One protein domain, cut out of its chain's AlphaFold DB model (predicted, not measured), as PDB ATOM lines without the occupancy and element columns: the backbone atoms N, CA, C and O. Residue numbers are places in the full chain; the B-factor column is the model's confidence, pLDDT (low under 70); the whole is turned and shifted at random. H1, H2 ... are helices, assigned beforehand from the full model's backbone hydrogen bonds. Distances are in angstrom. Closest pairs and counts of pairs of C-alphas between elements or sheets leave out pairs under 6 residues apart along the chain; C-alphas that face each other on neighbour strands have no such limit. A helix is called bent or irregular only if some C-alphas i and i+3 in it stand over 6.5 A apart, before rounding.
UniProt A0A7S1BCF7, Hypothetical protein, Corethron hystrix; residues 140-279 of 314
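This is residues 140 to 279 of the 314 residues of the protein "Hypothetical protein" of Corethron hystrix (UniProt A0A7S1BCF7). Two antiparallel helix pairs, the long H1 with H6 and the hairpin of H2 with H3, spread apart like the arms of a V. H4 packs on the later part of H1 and on H3, near the middle of the domain, and H5 covers H4 from a side away from H3. Residues 140 to 145 of H1 stick out at one tip and residues 187 to 193 at the other. The printed part has 140 residues with six named helices, H1 to H6 in order along the chain, and no named strand; the class is all helix. The whole is compact, with a radius of gyration of the C-alphas of 16.0 A, and spans 46 by 41 by 27 A.

Start with H1, residues 140 to 166, which touches H6, residues 263 to 279, at a shallow tilt of 8 degrees, opposite ways; look for their closest C-alphas at Ala 161 and Tyr 266, 6.0 A apart. With residues 156 to 164 alone, H1 touches H4, residues 215 to 231, at a shallow tilt of 22 degrees, opposite ways; the closest C-alphas are those of Ala 164 and Glu 222, 7.0 A apart. H4 is the hub, touching three helices. One of these is H3, residues 192 to 210, which forms a hairpin with H4 at a shallow tilt of 20 degrees; their closest C-alphas, at Ser 204 and Gly 221, are 4.6 A apart. Another is H5, residues 242 to 259, which forms a hairpin with H4 at a steep tilt of 42 degrees; here the closest C-alphas are those of Ala 227 and Thr 249, 5.2 A apart. H2, residues 171 to 187, forms a hairpin with H3 at a shallow tilt of 11 degrees, closest at the C-alphas of Ile 181 and Val 198, 6.2 A apart. H1 and H3 are only just apart, at 8.2 A, and H3 and H5 are apart. In H1, H2, H4, H5 and H6 every O i to N i+4 pair is within hydrogen-bond range, and in H3 12 of 15 are.

Find C-alpha 140 at (-0.580, -13.090, -9.396); from there H1 runs 38.1 A to C-alpha 166 at (22.422, 5.863, 14.374). H2 is 24.7 A long, H3 27.3 A, H4 24.5 A and H5 25.7 A. H3 is irregular, but only just: C-alphas 194 and 197 are 6.6 A apart. H6, 24.5 A long, ends at C-alpha 279 at (14.418, -4.987, -11.890).

The two C-alphas farthest apart, those of Ala 140 and Asn 213, are 49.0 A from each other. The printed part has no cut and no long link; H4 to H5 is a short link of 10 residues, and residues 235 to 240 stand free. The mean pLDDT of the printed part is 74.6, and 26 residues are under 70, among them residues 233 to 242 and residues 258 to 261.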
ATOM      1  N   ALA A 140      -0.514 -14.369 -10.105       69.88
ATOM      2  CA  ALA A 140      -0.580 -13.090  -9.396       69.88
ATOM      3  C   ALA A 140      -0.317 -13.246  -7.893       69.88
ATOM      4  O   ALA A 140       0.337 -12.391  -7.295       69.88
ATOM      5  N   GLN A 141      -0.758 -14.352  -7.285       75.62
ATOM      6  CA  GLN A 141      -0.445 -14.666  -5.890       75.62
ATOM      7  C   GLN A 141       1.060 -14.881  -5.689       75.62
ATOM      8  O   GLN A 141       1.642 -14.336  -4.750       75.62
ATOM      9  N   ILE A 142       1.717 -15.613  -6.596       77.50
ATOM     10  CA  ILE A 142       3.173 -15.805  -6.565       77.50
ATOM     11  C   ILE A 142       3.895 -14.471  -6.781       77.50
ATOM     12  O   ILE A 142       4.806 -14.150  -6.021       77.50
ATOM     13  N   ALA A 143       3.479 -13.661  -7.756       73.75
ATOM     14  CA  ALA A 143       4.059 -12.343  -8.006       73.75
ATOM     15  C   ALA A 143       3.936 -11.429  -6.774       73.75
ATOM     16  O   ALA A 143       4.920 -10.819  -6.350       73.75
ATOM     17  N   ALA A 144       2.757 -11.389  -6.150       77.75
ATOM     18  CA  ALA A 144       2.515 -10.635  -4.926       77.75
ATOM     19  C   ALA A 144       3.369 -11.150  -3.758       77.75
ATOM     20  O   ALA A 144       3.945 -10.347  -3.025       77.75
ATOM     21  N   MET A 145       3.520 -12.469  -3.612       77.12
ATOM     22  CA  MET A 145       4.387 -13.073  -2.597       77.12
ATOM     23  C   MET A 145       5.863 -12.719  -2.830       77.12
ATOM     24  O   MET A 145       6.572 -12.364  -1.886       77.12
ATOM     25  N   VAL A 146       6.336 -12.751  -4.076       80.31
ATOM     26  CA  VAL A 146       7.712 -12.371  -4.434       80.31
ATOM     27  C   VAL A 146       7.954 -10.887  -4.147       80.31
ATOM     28  O   VAL A 146       8.930 -10.535  -3.493       80.31
ATOM     29  N   ILE A 147       7.041 -10.002  -4.544       79.12
ATOM     30  CA  ILE A 147       7.164  -8.565  -4.262       79.12
ATOM     31  C   ILE A 147       7.120  -8.301  -2.753       79.12
ATOM     32  O   ILE A 147       7.944  -7.547  -2.238       79.12
ATOM     33  N   ALA A 148       6.204  -8.945  -2.026       78.50
ATOM     34  CA  ALA A 148       6.089  -8.799  -0.581       78.50
ATOM     35  C   ALA A 148       7.344  -9.294   0.146       78.50
ATOM     36  O   ALA A 148       7.809  -8.631   1.069       78.50
ATOM     37  N   THR A 149       7.930 -10.417  -0.276       77.50
ATOM     38  CA  THR A 149       9.169 -10.934   0.326       77.50
ATOM     39  C   THR A 149      10.349 -10.003   0.061       77.50
ATOM     40  O   THR A 149      11.058  -9.665   1.004       77.50
ATOM     41  N   ILE A 150      10.517  -9.497  -1.163       80.31
ATOM     42  CA  ILE A 150      11.578  -8.526  -1.480       80.31
ATOM     43  C   ILE A 150      11.365  -7.218  -0.698       80.31
ATOM     44  O   ILE A 150      12.304  -6.692  -0.106       80.31
ATOM     45  N   MET A 151      10.128  -6.718  -0.617       78.06
ATOM     46  CA  MET A 151       9.799  -5.513   0.150       78.06
ATOM     47  C   MET A 151      10.049  -5.697   1.654       78.06
ATOM     48  O   MET A 151      10.550  -4.795   2.325       78.06
ATOM     49  N   GLN A 152       9.736  -6.875   2.200       77.19
ATOM     50  CA  GLN A 152      10.041  -7.207   3.592       77.19
ATOM     51  C   GLN A 152      11.548  -7.256   3.850       77.19
ATOM     52  O   GLN A 152      11.989  -6.798   4.905       77.19
ATOM     53  N   VAL A 153      12.337  -7.792   2.915       79.69
ATOM     54  CA  VAL A 153      13.802  -7.804   3.029       79.69
ATOM     55  C   VAL A 153      14.336  -6.366   2.998       79.69
ATOM     56  O   VAL A 153      15.064  -6.000   3.917       79.69
ATOM     57  N   LEU A 154      13.816  -5.498   2.120       79.94
ATOM     58  CA  LEU A 154      14.190  -4.076   2.051       79.94
ATOM     59  C   LEU A 154      13.919  -3.314   3.344       79.94
ATOM     60  O   LEU A 154      14.797  -2.622   3.865       79.94
ATOM     61  N   ILE A 155      12.703  -3.434   3.884       80.81
ATOM     62  CA  ILE A 155      12.318  -2.758   5.130       80.81
ATOM     63  C   ILE A 155      13.215  -3.229   6.282       80.81
ATOM     64  O   ILE A 155      13.634  -2.423   7.119       80.81
ATOM     65  N   ARG A 156      13.551  -4.522   6.327       75.00
ATOM     66  CA  ARG A 156      14.434  -5.088   7.356       75.00
ATOM     67  C   ARG A 156      15.864  -4.598   7.205       75.00
ATOM     68  O   ARG A 156      16.428  -4.121   8.187       75.00
ATOM     69  N   THR A 157      16.425  -4.644   6.002       80.69
ATOM     70  CA  THR A 157      17.768  -4.133   5.717       80.69
ATOM     71  C   THR A 157      17.873  -2.651   6.067       80.69
ATOM     72  O   THR A 157      18.832  -2.237   6.718       80.69
ATOM     73  N   ALA A 158      16.851  -1.854   5.733       79.19
ATOM     74  CA  ALA A 158      16.765  -0.446   6.109       79.19
ATOM     75  C   ALA A 158      16.722  -0.258   7.634       79.19
ATOM     76  O   ALA A 158      17.454   0.566   8.181       79.19
ATOM     77  N   THR A 159      15.909  -1.051   8.336       77.00
ATOM     78  CA  THR A 159      15.785  -0.981   9.801       77.00
ATOM     79  C   THR A 159      17.098  -1.355  10.493       77.00
ATOM     80  O   THR A 159      17.508  -0.673  11.432       77.00
ATOM     81  N   ILE A 160      17.789  -2.392  10.008       76.00
ATOM     82  CA  ILE A 160      19.101  -2.831  10.508       76.00
ATOM     83  C   ILE A 160      20.170  -1.771  10.226       76.00
ATOM     84  O   ILE A 160      20.971  -1.457  11.100       76.00
ATOM     85  N   ALA A 161      20.174  -1.174   9.034       75.38
ATOM     86  CA  ALA A 161      21.113  -0.112   8.684       75.38
ATOM     87  C   ALA A 161      20.946   1.123   9.582       75.38
ATOM     88  O   ALA A 161      21.926   1.692  10.066       75.38
ATOM     89  N   VAL A 162      19.699   1.532   9.831       75.12
ATOM     90  CA  VAL A 162      19.395   2.669  10.705       75.12
ATOM     91  C   VAL A 162      19.782   2.352  12.148       75.12
ATOM     92  O   VAL A 162      20.444   3.171  12.794       75.12
ATOM     93  N   SER A 163      19.438   1.159  12.643       70.50
ATOM     94  CA  SER A 163      19.758   0.764  14.014       70.50
ATOM     95  C   SER A 163      21.263   0.602  14.236       70.50
ATOM     96  O   SER A 163      21.761   1.089  15.242       70.50
ATOM     97  N   ALA A 164      22.015   0.036  13.292       69.50
ATOM     98  CA  ALA A 164      23.460  -0.161  13.421       69.50
ATOM     99  C   ALA A 164      24.274   1.144  13.319       69.50
ATOM    100  O   ALA A 164      25.344   1.253  13.917       69.50
ATOM    101  N   VAL A 165      23.791   2.150  12.578       71.19
ATOM    102  CA  VAL A 165      24.539   3.401  12.349       71.19
ATOM    103  C   VAL A 165      24.174   4.501  13.340       71.19
ATOM    104  O   VAL A 165      25.062   5.204  13.825       71.19
ATOM    105  N   PHE A 166      22.882   4.709  13.599       70.56
ATOM    106  CA  PHE A 166      22.422   5.863  14.374       70.56
ATOM    107  C   PHE A 166      22.350   5.561  15.865       70.56
ATOM    108  O   PHE A 166      22.752   6.396  16.672       70.56
ATOM    109  N   VAL A 167      21.895   4.364  16.236       71.25
ATOM    110  CA  VAL A 167      21.591   4.060  17.637       71.25
ATOM    111  C   VAL A 167      22.864   4.004  18.499       71.25
ATOM    112  O   VAL A 167      22.905   4.689  19.517       71.25
ATOM    113  N   PRO A 168      23.969   3.350  18.085       67.38
ATOM    114  CA  PRO A 168      25.214   3.344  18.857       67.38
ATOM    115  C   PRO A 168      25.903   4.711  18.950       67.38
ATOM    116  O   PRO A 168      26.701   4.929  19.855       67.38
ATOM    117  N   ARG A 169      25.620   5.639  18.023       70.19
ATOM    118  CA  ARG A 169      26.259   6.966  17.998       70.19
ATOM    119  C   ARG A 169      25.643   7.952  18.983       70.19
ATOM    120  O   ARG A 169      26.328   8.888  19.388       70.19
ATOM    121  N   TYR A 170      24.382   7.760  19.367       76.00
ATOM    122  CA  TYR A 170      23.666   8.689  20.237       76.00
ATOM    123  C   TYR A 170      23.082   7.957  21.449       76.00
ATOM    124  O   TYR A 170      22.059   7.280  21.354       76.00
ATOM    125  N   THR A 171      23.691   8.163  22.618       70.12
ATOM    126  CA  THR A 171      23.287   7.566  23.909       70.12
ATOM    127  C   THR A 171      21.822   7.835  24.279       70.12
ATOM    128  O   THR A 171      21.173   7.011  24.909       70.12
ATOM    129  N   ILE A 172      21.254   8.962  23.846       76.56
ATOM    130  CA  ILE A 172      19.832   9.279  24.058       76.56
ATOM    131  C   ILE A 172      18.934   8.329  23.248       76.56
ATOM    132  O   ILE A 172      17.908   7.863  23.740       76.56
ATOM    133  N   THR A 173      19.327   7.999  22.015       74.44
ATOM    134  CA  THR A 173      18.528   7.129  21.140       74.44
ATOM    135  C   THR A 173      18.538   5.672  21.593       74.44
ATOM    136  O   THR A 173      17.510   5.007  21.484       74.44
ATOM    137  N   THR A 174      19.638   5.185  22.185       74.50
ATOM    138  CA  THR A 174      19.686   3.828  22.759       74.50
ATOM    139  C   THR A 174      18.699   3.673  23.912       74.50
ATOM    140  O   THR A 174      17.964   2.688  23.960       74.50
ATOM    141  N   ILE A 175      18.621   4.668  24.798       77.38
ATOM    142  CA  ILE A 175      17.713   4.670  25.951       77.38
ATOM    143  C   ILE A 175      16.250   4.693  25.489       77.38
ATOM    144  O   ILE A 175      15.433   3.937  26.014       77.38
ATOM    145  N   ILE A 176      15.919   5.497  24.471       81.00
ATOM    146  CA  ILE A 176      14.566   5.546  23.895       81.00
ATOM    147  C   ILE A 176      14.193   4.199  23.256       81.00
ATOM    148  O   ILE A 176      13.109   3.681  23.520       81.00
ATOM    149  N   CYS A 177      15.087   3.595  22.464       75.81
ATOM    150  CA  CYS A 177      14.847   2.280  21.863       75.81
ATOM    151  C   CYS A 177      14.646   1.188  22.919       75.81
ATOM    152  O   CYS A 177      13.694   0.419  22.819       75.81
ATOM    153  N   LEU A 178      15.490   1.140  23.953       78.19
ATOM    154  CA  LEU A 178      15.339   0.182  25.052       78.19
ATOM    155  C   LEU A 178      14.031   0.406  25.826       78.19
ATOM    156  O   LEU A 178      13.372  -0.564  26.193       78.19
ATOM    157  N   GLY A 179      13.609   1.661  26.007       80.94
ATOM    158  CA  GLY A 179      12.320   2.005  26.610       80.94
ATOM    159  C   GLY A 179      11.116   1.535  25.784       80.94
ATOM    160  O   GLY A 179      10.177   0.969  26.340       80.94
ATOM    161  N   LEU A 180      11.156   1.697  24.457       78.69
ATOM    162  CA  LEU A 180      10.106   1.214  23.549       78.69
ATOM    163  C   LEU A 180      10.043  -0.316  23.498       78.69
ATOM    164  O   LEU A 180       8.956  -0.891  23.541       78.69
ATOM    165  N   ILE A 181      11.200  -0.979  23.455       77.00
ATOM    166  CA  ILE A 181      11.291  -2.443  23.478       77.00
ATOM    167  C   ILE A 181      10.758  -2.988  24.813       77.00
ATOM    168  O   ILE A 181       9.996  -3.956  24.834       77.00
ATOM    169  N   TRP A 182      11.076  -2.324  25.927       80.44
ATOM    170  CA  TRP A 182      10.524  -2.656  27.240       80.44
ATOM    171  C   TRP A 182       9.007  -2.434  27.314       80.44
ATOM    172  O   TRP A 182       8.298  -3.273  27.866       80.44
ATOM    173  N   ALA A 183       8.486  -1.361  26.713       79.25
ATOM    174  CA  ALA A 183       7.048  -1.107  26.634       79.25
ATOM    175  C   ALA A 183       6.318  -2.177  25.799       79.25
ATOM    176  O   ALA A 183       5.278  -2.679  26.222       79.25
ATOM    177  N   MET A 184       6.886  -2.595  24.663       72.50
ATOM    178  CA  MET A 184       6.350  -3.707  23.863       72.50
ATOM    179  C   MET A 184       6.351  -5.027  24.641       72.50
ATOM    180  O   MET A 184       5.361  -5.759  24.624       72.50
ATOM    181  N   TRP A 185       7.433  -5.317  25.367       77.62
ATOM    182  CA  TRP A 185       7.498  -6.471  26.261       77.62
ATOM    183  C   TRP A 185       6.429  -6.408  27.356       77.62
ATOM    184  O   TRP A 185       5.777  -7.411  27.637       77.62
ATOM    185  N   PHE A 186       6.228  -5.226  27.945       77.50
ATOM    186  CA  PHE A 186       5.255  -4.994  29.006       77.50
ATOM    187  C   PHE A 186       3.818  -5.230  28.530       77.50
ATOM    188  O   PHE A 186       3.058  -5.911  29.216       77.50
ATOM    189  N   VAL A 187       3.469  -4.721  27.345       79.12
ATOM    190  CA  VAL A 187       2.141  -4.895  26.739       79.12
ATOM    191  C   VAL A 187       1.865  -6.360  26.396       79.12
ATOM    192  O   VAL A 187       0.741  -6.822  26.564       79.12
ATOM    193  N   ASN A 188       2.879  -7.117  25.968       72.00
ATOM    194  CA  ASN A 188       2.696  -8.486  25.480       72.00
ATOM    195  C   ASN A 188       3.061  -9.583  26.497       72.00
ATOM    196  O   ASN A 188       3.326 -10.716  26.099       72.00
ATOM    197  N   ARG A 189       3.096  -9.265  27.802       68.75
ATOM    198  CA  ARG A 189       3.602 -10.118  28.908       68.75
ATOM    199  C   ARG A 189       3.054 -11.556  28.993       68.75
ATOM    200  O   ARG A 189       3.580 -12.343  29.774       68.75
ATOM    201  N   GLY A 190       1.996 -11.894  28.253       70.06
ATOM    202  CA  GLY A 190       1.357 -13.214  28.267       70.06
ATOM    203  C   GLY A 190       1.906 -14.237  27.262       70.06
ATOM    204  O   GLY A 190       1.627 -15.421  27.426       70.06
ATOM    205  N   ASN A 191       2.679 -13.834  26.245       72.75
ATOM    206  CA  ASN A 191       3.107 -14.730  25.158       72.75
ATOM    207  C   ASN A 191       4.632 -14.927  25.120       72.75
ATOM    208  O   ASN A 191       5.364 -14.103  24.574       72.75
ATOM    209  N   LEU A 192       5.123 -16.070  25.615       62.81
ATOM    210  CA  LEU A 192       6.562 -16.371  25.729       62.81
ATOM    211  C   LEU A 192       7.320 -16.345  24.387       62.81
ATOM    212  O   LEU A 192       8.455 -15.874  24.321       62.81
ATOM    213  N   THR A 193       6.682 -16.783  23.302       63.31
ATOM    214  CA  THR A 193       7.260 -16.779  21.946       63.31
ATOM    215  C   THR A 193       7.465 -15.366  21.395       63.31
ATOM    216  O   THR A 193       8.386 -15.137  20.614       63.31
ATOM    217  N   SER A 194       6.673 -14.395  21.856       65.25
ATOM    218  CA  SER A 194       6.783 -12.990  21.453       65.25
ATOM    219  C   SER A 194       7.914 -12.232  22.158       65.25
ATOM    220  O   SER A 194       8.313 -11.152  21.727       65.25
ATOM    221  N   HIS A 195       8.455 -12.801  23.239       68.81
ATOM    222  CA  HIS A 195       9.472 -12.155  24.066       68.81
ATOM    223  C   HIS A 195      10.903 -12.442  23.609       68.81
ATOM    224  O   HIS A 195      11.784 -11.614  23.840       68.81
ATOM    225  N   LEU A 196      11.145 -13.568  22.931       73.38
ATOM    226  CA  LEU A 196      12.479 -13.930  22.442       73.38
ATOM    227  C   LEU A 196      13.084 -12.848  21.521       73.38
ATOM    228  O   LEU A 196      14.218 -12.439  21.778       73.38
ATOM    229  N   PRO A 197      12.357 -12.289  20.532       73.75
ATOM    230  CA  PRO A 197      12.893 -11.228  19.678       73.75
ATOM    231  C   PRO A 197      13.254  -9.945  20.412       73.75
ATOM    232  O   PRO A 197      14.289  -9.337  20.149       73.75
ATOM    233  N   VAL A 198      12.421  -9.551  21.365       74.88
ATOM    234  CA  VAL A 198      12.600  -8.347  22.180       74.88
ATOM    235  C   VAL A 198      13.856  -8.461  23.049       74.88
ATOM    236  O   VAL A 198      14.657  -7.528  23.128       74.88
ATOM    237  N   VAL A 199      14.061  -9.615  23.682       78.75
ATOM    238  CA  VAL A 199      15.221  -9.843  24.549       78.75
ATOM    239  C   VAL A 199      16.510  -9.873  23.729       78.75
ATOM    240  O   VAL A 199      17.472  -9.191  24.080       78.75
ATOM    241  N   PHE A 200      16.529 -10.587  22.602       78.88
ATOM    242  CA  PHE A 200      17.725 -10.673  21.763       78.88
ATOM    243  C   PHE A 200      18.094  -9.345  21.103       78.88
ATOM    244  O   PHE A 200      19.264  -8.965  21.119       78.88
ATOM    245  N   THR A 201      17.112  -8.589  20.607       78.88
ATOM    246  CA  THR A 201      17.361  -7.247  20.055       78.88
ATOM    247  C   THR A 201      17.906  -6.280  21.110       78.88
ATOM    248  O   THR A 201      18.817  -5.507  20.811       78.88
ATOM    249  N   SER A 202      17.434  -6.376  22.357       78.88
ATOM    250  CA  SER A 202      17.958  -5.594  23.487       78.88
ATOM    251  C   SER A 202      19.405  -5.955  23.830       78.88
ATOM    252  O   SER A 202      20.226  -5.062  24.034       78.88
ATOM    253  N   ILE A 203      19.740  -7.252  23.861       82.19
ATOM    254  CA  ILE A 203      21.101  -7.740  24.139       82.19
ATOM    255  C   ILE A 203      22.074  -7.279  23.048       82.19
ATOM    256  O   ILE A 203      23.146  -6.763  23.366       82.19
ATOM    257  N   SER A 204      21.694  -7.401  21.773       79.88
ATOM    258  CA  SER A 204      22.505  -6.918  20.651       79.88
ATOM    259  C   SER A 204      22.758  -5.413  20.735       79.88
ATOM    260  O   SER A 204      23.897  -4.974  20.587       79.88
ATOM    261  N   LEU A 205      21.722  -4.619  21.031       78.50
ATOM    262  CA  LEU A 205      21.836  -3.164  21.125       78.50
ATOM    263  C   LEU A 205      22.706  -2.723  22.310       78.50
ATOM    264  O   LEU A 205      23.533  -1.820  22.181       78.50
ATOM    265  N   ALA A 206      22.559  -3.395  23.454       79.06
ATOM    266  CA  ALA A 206      23.390  -3.167  24.629       79.06
ATOM    267  C   ALA A 206      24.860  -3.524  24.357       79.06
ATOM    268  O   ALA A 206      25.754  -2.765  24.734       79.06
ATOM    269  N   SER A 207      25.111  -4.634  23.651       79.06
ATOM    270  CA  SER A 207      26.458  -5.064  23.261       79.06
ATOM    271  C   SER A 207      27.131  -4.055  22.324       79.06
ATOM    272  O   SER A 207      28.287  -3.697  22.547       79.06
ATOM    273  N   MET A 208      26.395  -3.507  21.350       79.00
ATOM    274  CA  MET A 208      26.893  -2.443  20.468       79.00
ATOM    275  C   MET A 208      27.215  -1.149  21.229       79.00
ATOM    276  O   MET A 208      28.252  -0.540  20.978       79.00
ATOM    277  N   HIS A 209      26.359  -0.732  22.169       76.88
ATOM    278  CA  HIS A 209      26.548   0.503  22.940       76.88
ATOM    279  C   HIS A 209      27.754   0.434  23.885       76.88
ATOM    280  O   HIS A 209      28.523   1.387  23.988       76.88
ATOM    281  N   TYR A 210      27.954  -0.702  24.559       76.94
ATOM    282  CA  TYR A 210      29.095  -0.891  25.462       76.94
ATOM    283  C   TYR A 210      30.432  -1.034  24.720       76.94
ATOM    284  O   TYR A 210      31.493  -0.883  25.324       76.94
ATOM    285  N   SER A 211      30.390  -1.319  23.415       73.69
ATOM    286  CA  SER A 211      31.573  -1.645  22.626       73.69
ATOM    287  C   SER A 211      32.532  -0.468  22.421       73.69
ATOM    288  O   SER A 211      33.699  -0.727  22.148       73.69
ATOM    289  N   GLY A 212      32.118   0.797  22.576       66.81
ATOM    290  CA  GLY A 212      32.999   1.978  22.492       66.81
ATOM    291  C   GLY A 212      33.804   2.072  21.180       66.81
ATOM    292  O   GLY A 212      33.350   2.702  20.234       66.81
ATOM    293  N   ASN A 213      34.981   1.423  21.137       61.06
ATOM    294  CA  ASN A 213      35.898   1.295  19.988       61.06
ATOM    295  C   ASN A 213      36.326  -0.161  19.658       61.06
ATOM    296  O   ASN A 213      37.172  -0.378  18.791       61.06
ATOM    297  N   GLY A 214      35.811  -1.174  20.360       60.22
ATOM    298  CA  GLY A 214      36.161  -2.577  20.130       60.22
ATOM    299  C   GLY A 214      35.541  -3.113  18.839       60.22
ATOM    300  O   GLY A 214      34.327  -3.281  18.768       60.22
ATOM    301  N   GLU A 215      36.363  -3.425  17.831       70.31
ATOM    302  CA  GLU A 215      35.872  -3.927  16.534       70.31
ATOM    303  C   GLU A 215      35.095  -5.252  16.661       70.31
ATOM    304  O   GLU A 215      34.172  -5.512  15.890       70.31
ATOM    305  N   TRP A 216      35.446  -6.091  17.641       71.81
ATOM    306  CA  TRP A 216      34.909  -7.447  17.753       71.81
ATOM    307  C   TRP A 216      33.530  -7.515  18.423       71.81
ATOM    308  O   TRP A 216      32.642  -8.194  17.913       71.81
ATOM    309  N   PHE A 217      33.311  -6.780  19.520       76.75
ATOM    310  CA  PHE A 217      32.017  -6.772  20.219       76.75
ATOM    311  C   PHE A 217      30.923  -6.086  19.394       76.75
ATOM    312  O   PHE A 217      29.790  -6.564  19.360       76.75
ATOM    313  N   PHE A 218      31.276  -5.036  18.648       78.00
ATOM    314  CA  PHE A 218      30.373  -4.406  17.688       78.00
ATOM    315  C   PHE A 218      29.968  -5.380  16.568       78.00
ATOM    316  O   PHE A 218      28.781  -5.554  16.301       78.00
ATOM    317  N   CYS A 219      30.946  -6.073  15.972       76.38
ATOM    318  CA  CYS A 219      30.708  -7.063  14.917       76.38
ATOM    319  C   CYS A 219      29.838  -8.235  15.402       76.38
ATOM    320  O   CYS A 219      28.931  -8.676  14.695       76.38
ATOM    321  N   LEU A 220      30.059  -8.710  16.632       80.56
ATOM    322  CA  LEU A 220      29.224  -9.742  17.248       80.56
ATOM    323  C   LEU A 220      27.786  -9.270  17.470       80.56
ATOM    324  O   LEU A 220      26.853 -10.006  17.152       80.56
ATOM    325  N   GLY A 221      27.601  -8.049  17.980       78.50
ATOM    326  CA  GLY A 221      26.278  -7.457  18.165       78.50
ATOM    327  C   GLY A 221      25.506  -7.356  16.848       78.50
ATOM    328  O   GLY A 221      24.331  -7.727  16.800       78.50
ATOM    329  N   GLU A 222      26.175  -6.917  15.777       77.50
ATOM    330  CA  GLU A 222      25.608  -6.791  14.427       77.50
ATOM    331  C   GLU A 222      25.243  -8.154  13.833       77.50
ATOM    332  O   GLU A 222      24.109  -8.361  13.397       77.50
ATOM    333  N   THR A 223      26.157  -9.120  13.946       81.00
ATOM    334  CA  THR A 223      25.948 -10.500  13.491       81.00
ATOM    335  C   THR A 223      24.732 -11.129  14.170       81.00
ATOM    336  O   THR A 223      23.930 -11.797  13.513       81.00
ATOM    337  N   PHE A 224      24.573 -10.901  15.477       81.19
ATOM    338  CA  PHE A 224      23.472 -11.448  16.264       81.19
ATOM    339  C   PHE A 224      22.126 -10.813  15.885       81.19
ATOM    340  O   PHE A 224      21.134 -11.523  15.720       81.19
ATOM    341  N   MET A 225      22.104  -9.493  15.673       78.38
ATOM    342  CA  MET A 225      20.927  -8.748  15.209       78.38
ATOM    343  C   MET A 225      20.444  -9.243  13.839       78.38
ATOM    344  O   MET A 225      19.268  -9.572  13.671       78.38
ATOM    345  N   ILE A 226      21.361  -9.348  12.874       77.00
ATOM    346  CA  ILE A 226      21.053  -9.775  11.503       77.00
ATOM    347  C   ILE A 226      20.627 -11.249  11.475       77.00
ATOM    348  O   ILE A 226      19.602 -11.584  10.881       77.00
ATOM    349  N   ALA A 227      21.372 -12.130  12.153       77.19
ATOM    350  CA  ALA A 227      21.068 -13.559  12.173       77.19
ATOM    351  C   ALA A 227      19.704 -13.833  12.814       77.19
ATOM    352  O   ALA A 227      18.905 -14.595  12.274       77.19
ATOM    353  N   PHE A 228      19.401 -13.180  13.938       76.44
ATOM    354  CA  PHE A 228      18.134 -13.378  14.627       76.44
ATOM    355  C   PHE A 228      16.945 -12.832  13.819       76.44
ATOM    356  O   PHE A 228      15.917 -13.502  13.713       76.44
ATOM    357  N   SER A 229      17.098 -11.668  13.174       74.75
ATOM    358  CA  SER A 229      16.075 -11.122  12.273       74.75
ATOM    359  C   SER A 229      15.743 -12.103  11.140       74.75
ATOM    360  O   SER A 229      14.568 -12.365  10.875       74.75
ATOM    361  N   PHE A 230      16.754 -12.745  10.549       71.69
ATOM    362  CA  PHE A 230      16.562 -13.751   9.503       71.69
ATOM    363  C   PHE A 230      15.839 -15.009  10.008       71.69
ATOM    364  O   PHE A 230      14.916 -15.495   9.359       71.69
ATOM    365  N   ILE A 231      16.185 -15.501  11.200       71.31
ATOM    366  CA  ILE A 231      15.550 -16.688  11.803       71.31
ATOM    367  C   ILE A 231      14.062 -16.444  12.076       71.31
ATOM    368  O   ILE A 231      13.239 -17.308  11.794       71.31
ATOM    369  N   THR A 232      13.696 -15.252  12.560       71.38
ATOM    370  CA  THR A 232      12.281 -14.888  12.777       71.38
ATOM    371  C   THR A 232      11.488 -14.659  11.491       71.38
ATOM    372  O   THR A 232      10.270 -14.522  11.537       71.38
ATOM    373  N   SER A 233      12.172 -14.596  10.347       66.38
ATOM    374  CA  SER A 233      11.575 -14.285   9.048       66.38
ATOM    375  C   SER A 233      11.169 -15.515   8.247       66.38
ATOM    376  O   SER A 233      10.427 -15.363   7.282       66.38
ATOM    377  N   VAL A 234      11.655 -16.707   8.608       65.50
ATOM    378  CA  VAL A 234      11.330 -17.953   7.907       65.50
ATOM    379  C   VAL A 234      10.100 -18.586   8.568       65.50
ATOM    380  O   VAL A 234      10.208 -19.067   9.697       65.50
ATOM    381  N   PRO A 235       8.928 -18.601   7.907       57.50
ATOM    382  CA  PRO A 235       7.762 -19.307   8.422       57.50
ATOM    383  C   PRO A 235       7.985 -20.820   8.278       57.50
ATOM    384  O   PRO A 235       8.006 -21.346   7.169       57.50
ATOM    385  N   GLY A 236       8.187 -21.537   9.386       55.00
ATOM    386  CA  GLY A 236       8.305 -22.999   9.361       55.00
ATOM    387  C   GLY A 236       8.657 -23.616  10.713       55.00
ATOM    388  O   GLY A 236       9.430 -23.049  11.486       55.00
ATOM    389  N   GLU A 237       8.081 -24.785  11.004       52.31
ATOM    390  CA  GLU A 237       8.351 -25.537  12.231       52.31
ATOM    391  C   GLU A 237       9.841 -25.883  12.401       52.31
ATOM    392  O   GLU A 237      10.576 -26.203  11.466       52.31
ATOM    393  N   ILE A 238      10.271 -25.849  13.660       53.88
ATOM    394  CA  ILE A 238      11.655 -25.753  14.148       53.88
ATOM    395  C   ILE A 238      12.508 -27.026  13.885       53.88
ATOM    396  O   ILE A 238      13.679 -27.084  14.262       53.88
ATOM    397  N   SER A 239      11.981 -28.067  13.223       52.75
ATOM    398  CA  SER A 239      12.670 -29.369  13.123       52.75
ATOM    399  C   SER A 239      13.665 -29.483  11.951       52.75
ATOM    400  O   SER A 239      14.760 -30.016  12.148       52.75
ATOM    401  N   HIS A 240      13.366 -28.908  10.774       56.88
ATOM    402  CA  HIS A 240      14.233 -28.938   9.574       56.88
ATOM    403  C   HIS A 240      15.056 -27.651   9.346       56.88
ATOM    404  O   HIS A 240      15.767 -27.522   8.350       56.88
ATOM    405  N   THR A 241      15.009 -26.696  10.278       62.25
ATOM    406  CA  THR A 241      15.568 -25.339  10.118       62.25
ATOM    407  C   THR A 241      17.035 -25.192  10.543       62.25
ATOM    408  O   THR A 241      17.669 -24.182  10.240       62.25
ATOM    409  N   LYS A 242      17.627 -26.212  11.181       65.50
ATOM    410  CA  LYS A 242      19.021 -26.197  11.670       65.50
ATOM    411  C   LYS A 242      20.082 -25.820  10.614       65.50
ATOM    412  O   LYS A 242      20.925 -24.983  10.938       65.50
ATOM    413  N   PRO A 243      20.077 -26.354   9.371       72.12
ATOM    414  CA  PRO A 243      21.071 -25.958   8.369       72.12
ATOM    415  C   PRO A 243      20.880 -24.510   7.894       72.12
ATOM    416  O   PRO A 243      21.861 -23.809   7.666       72.12
ATOM    417  N   TYR A 244      19.639 -24.022   7.818       70.25
ATOM    418  CA  TYR A 244      19.341 -22.642   7.428       70.25
ATOM    419  C   TYR A 244      19.803 -21.632   8.482       70.25
ATOM    420  O   TYR A 244      20.335 -20.586   8.128       70.25
ATOM    421  N   ILE A 245      19.684 -21.971   9.769       68.19
ATOM    422  CA  ILE A 245      20.211 -21.163  10.881       68.19
ATOM    423  C   ILE A 245      21.742 -21.052  10.792       68.19
ATOM    424  O   ILE A 245      22.310 -19.973  10.980       68.19
ATOM    425  N   LEU A 246      22.424 -22.148  10.452       73.00
ATOM    426  CA  LEU A 246      23.877 -22.146  10.285       73.00
ATOM    427  C   LEU A 246      24.306 -21.293   9.079       73.00
ATOM    428  O   LEU A 246      25.210 -20.471   9.186       73.00
ATOM    429  N   ILE A 247      23.618 -21.422   7.945       78.56
ATOM    430  CA  ILE A 247      23.893 -20.603   6.756       78.56
ATOM    431  C   ILE A 247      23.611 -19.120   7.041       78.56
ATOM    432  O   ILE A 247      24.418 -18.263   6.681       78.56
ATOM    433  N   ALA A 248      22.518 -18.803   7.738       70.12
ATOM    434  CA  ALA A 248      22.155 -17.436   8.110       70.12
ATOM    435  C   ALA A 248      23.191 -16.783   9.037       70.12
ATOM    436  O   ALA A 248      23.547 -15.622   8.859       70.12
ATOM    437  N   THR A 249      23.726 -17.529  10.004       72.81
ATOM    438  CA  THR A 249      24.764 -17.016  10.914       72.81
ATOM    439  C   THR A 249      26.105 -16.808  10.205       72.81
ATOM    440  O   THR A 249      26.756 -15.788  10.428       72.81
ATOM    441  N   ILE A 250      26.498 -17.709   9.294       79.81
ATOM    442  CA  ILE A 250      27.731 -17.573   8.497       79.81
ATOM    443  C   ILE A 250      27.632 -16.390   7.524       79.81
ATOM    444  O   ILE A 250      28.537 -15.558   7.469       79.81
ATOM    445  N   THR A 251      26.526 -16.285   6.785       78.25
ATOM    446  CA  THR A 251      26.294 -15.182   5.838       78.25
ATOM    447  C   THR A 251      26.212 -13.834   6.554       78.25
ATOM    448  O   THR A 251      26.873 -12.889   6.131       78.25
ATOM    449  N   SER A 252      25.505 -13.765   7.687       75.69
ATOM    450  CA  SER A 252      25.440 -12.583   8.559       75.69
ATOM    451  C   SER A 252      26.818 -12.138   9.069       75.69
ATOM    452  O   SER A 252      27.138 -10.947   9.062       75.69
ATOM    453  N   SER A 253      27.668 -13.092   9.460       77.12
ATOM    454  CA  SER A 253      29.027 -12.811   9.932       77.12
ATOM    455  C   SER A 253      29.899 -12.223   8.816       77.12
ATOM    456  O   SER A 253      30.507 -11.166   8.987       77.12
ATOM    457  N   ILE A 254      29.880 -12.827   7.620       79.25
ATOM    458  CA  ILE A 254      30.588 -12.306   6.437       79.25
ATOM    459  C   ILE A 254      30.100 -10.891   6.092       79.25
ATOM    460  O   ILE A 254      30.893  -9.996   5.804       79.25
ATOM    461  N   PHE A 255      28.789 -10.676   6.158       71.62
ATOM    462  CA  PHE A 255      28.156  -9.408   5.830       71.62
ATOM    463  C   PHE A 255      28.488  -8.289   6.831       71.62
ATOM    464  O   PHE A 255      28.820  -7.177   6.416       71.62
ATOM    465  N   SER A 256      28.517  -8.594   8.132       70.94
ATOM    466  CA  SER A 256      28.930  -7.653   9.189       70.94
ATOM    467  C   SER A 256      30.386  -7.201   9.003       70.94
ATOM    468  O   SER A 256      30.711  -6.016   9.137       70.94
ATOM    469  N   PHE A 257      31.270  -8.113   8.577       71.62
ATOM    470  CA  PHE A 257      32.654  -7.777   8.218       71.62
ATOM    471  C   PHE A 257      32.750  -6.826   7.014       71.62
ATOM    472  O   PHE A 257      33.626  -5.955   6.974       71.62
ATOM    473  N   ILE A 258      31.847  -6.965   6.040       69.38
ATOM    474  CA  ILE A 258      31.798  -6.107   4.850       69.38
ATOM    475  C   ILE A 258      31.243  -4.721   5.198       69.38
ATOM    476  O   ILE A 258      31.758  -3.719   4.698       69.38
ATOM    477  N   LEU A 259      30.240  -4.615   6.070       68.94
ATOM    478  CA  LEU A 259      29.559  -3.349   6.352       68.94
ATOM    479  C   LEU A 259      30.279  -2.473   7.391       68.94
ATOM    480  O   LEU A 259      30.317  -1.249   7.216       68.94
ATOM    481  N   LYS A 260      30.951  -3.074   8.388       67.62
ATOM    482  CA  LYS A 260      31.857  -2.417   9.361       67.62
ATOM    483  C   LYS A 260      31.336  -1.067   9.911       67.62
ATOM    484  O   LYS A 260      32.110  -0.121  10.066       67.62
ATOM    485  N   GLY A 261      30.024  -0.923  10.128       63.41
ATOM    486  CA  GLY A 261      29.410   0.312  10.648       63.41
ATOM    487  C   GLY A 261      29.615   1.576   9.787       63.41
ATOM    488  O   GLY A 261      29.333   2.699  10.223       63.41
ATOM    489  N   ARG A 262      30.121   1.445   8.550       73.19
ATOM    490  CA  ARG A 262      30.334   2.583   7.645       73.19
ATOM    491  C   ARG A 262      29.025   2.890   6.936       73.19
ATOM    492  O   ARG A 262      28.681   2.214   5.976       73.19
ATOM    493  N   PHE A 263      28.351   3.959   7.363       70.94
ATOM    494  CA  PHE A 263      27.080   4.447   6.800       70.94
ATOM    495  C   PHE A 263      26.982   4.328   5.271       70.94
ATOM    496  O   PHE A 263      26.037   3.745   4.751       70.94
ATOM    497  N   TRP A 264      28.006   4.797   4.553       74.19
ATOM    498  CA  TRP A 264      28.045   4.765   3.090       74.19
ATOM    499  C   TRP A 264      27.931   3.361   2.482       74.19
ATOM    500  O   TRP A 264      27.384   3.224   1.395       74.19
ATOM    501  N   ARG A 265      28.391   2.312   3.172       78.00
ATOM    502  CA  ARG A 265      28.251   0.927   2.696       78.00
ATOM    503  C   ARG A 265      26.805   0.438   2.785       78.00
ATOM    504  O   ARG A 265      26.356  -0.237   1.867       78.00
ATOM    505  N   TYR A 266      26.063   0.839   3.817       80.19
ATOM    506  CA  TYR A 266      24.631   0.536   3.921       80.19
ATOM    507  C   TYR A 266      23.807   1.311   2.893       80.19
ATOM    508  O   TYR A 266      22.876   0.753   2.328       80.19
ATOM    509  N   VAL A 267      24.167   2.568   2.605       79.81
ATOM    510  CA  VAL A 267      23.514   3.346   1.538       79.81
ATOM    511  C   VAL A 267      23.701   2.656   0.187       79.81
ATOM    512  O   VAL A 267      22.723   2.439  -0.518       79.81
ATOM    513  N   VAL A 268      24.931   2.242  -0.145       83.00
ATOM    514  CA  VAL A 268      25.218   1.499  -1.386       83.00
ATOM    515  C   VAL A 268      24.428   0.188  -1.445       83.00
ATOM    516  O   VAL A 268      23.834  -0.132  -2.475       83.00
ATOM    517  N   LEU A 269      24.364  -0.549  -0.341       81.44
ATOM    518  CA  LEU A 269      23.607  -1.792  -0.270       81.44
ATOM    519  C   LEU A 269      22.100  -1.574  -0.487       81.44
ATOM    520  O   LEU A 269      21.497  -2.261  -1.303       81.44
ATOM    521  N   LEU A 270      21.511  -0.582   0.181       80.75
ATOM    522  CA  LEU A 270      20.089  -0.263   0.063       80.75
ATOM    523  C   LEU A 270      19.737   0.238  -1.345       80.75
ATOM    524  O   LEU A 270      18.679  -0.092  -1.873       80.75
ATOM    525  N   THR A 271      20.650   0.966  -1.999       84.44
ATOM    526  CA  THR A 271      20.485   1.314  -3.418       84.44
ATOM    527  C   THR A 271      20.542   0.089  -4.328       84.44
ATOM    528  O   THR A 271      19.741  -0.006  -5.251       84.44
ATOM    529  N   PHE A 272      21.434  -0.870  -4.063       86.31
ATOM    530  CA  PHE A 272      21.527  -2.104  -4.849       86.31
ATOM    531  C   PHE A 272      20.273  -2.968  -4.689       86.31
ATOM    532  O   PHE A 272      19.728  -3.465  -5.671       86.31
ATOM    533  N   GLU A 273      19.765  -3.084  -3.465       83.25
ATOM    534  CA  GLU A 273      18.534  -3.811  -3.165       83.25
ATOM    535  C   GLU A 273      17.302  -3.142  -3.799       83.25
ATOM    536  O   GLU A 273      16.459  -3.819  -4.388       83.25
ATOM    537  N   GLY A 274      17.234  -1.807  -3.781       82.56
ATOM    538  CA  GLY A 274      16.197  -1.050  -4.484       82.56
ATOM    539  C   GLY A 274      16.240  -1.246  -6.003       82.56
ATOM    540  O   GLY A 274      15.195  -1.383  -6.637       82.56
ATOM    541  N   VAL A 275      17.438  -1.326  -6.593       89.75
ATOM    542  CA  VAL A 275      17.616  -1.646  -8.019       89.75
ATOM    543  C   VAL A 275      17.176  -3.077  -8.326       89.75
ATOM    544  O   VAL A 275      16.528  -3.292  -9.348       89.75
ATOM    545  N   ILE A 276      17.467  -4.045  -7.450       86.50
ATOM    546  CA  ILE A 276      16.977  -5.424  -7.596       86.50
ATOM    547  C   ILE A 276      15.450  -5.459  -7.559       86.50
ATOM    548  O   ILE A 276      14.851  -6.110  -8.412       86.50
ATOM    549  N   LEU A 277      14.811  -4.747  -6.623       83.50
ATOM    550  CA  LEU A 277      13.349  -4.678  -6.573       83.50
ATOM    551  C   LEU A 277      12.794  -4.053  -7.852       83.50
ATOM    552  O   LEU A 277      11.881  -4.613  -8.451       83.50
ATOM    553  N   LEU A 278      13.369  -2.942  -8.313       87.06
ATOM    554  CA  LEU A 278      12.953  -2.303  -9.559       87.06
ATOM    555  C   LEU A 278      13.088  -3.265 -10.749       87.06
ATOM    556  O   LEU A 278      12.152  -3.418 -11.532       87.06
ATOM    557  N   LEU A 279      14.206  -3.986 -10.848       88.81
ATOM    558  CA  LEU A 279      14.418  -4.987 -11.890       88.81
ATOM    559  C   LEU A 279      13.405  -6.136 -11.791       88.81
ATOM    560  O   LEU A 279      12.845  -6.527 -12.810       88.81
TER     561      LEU A 279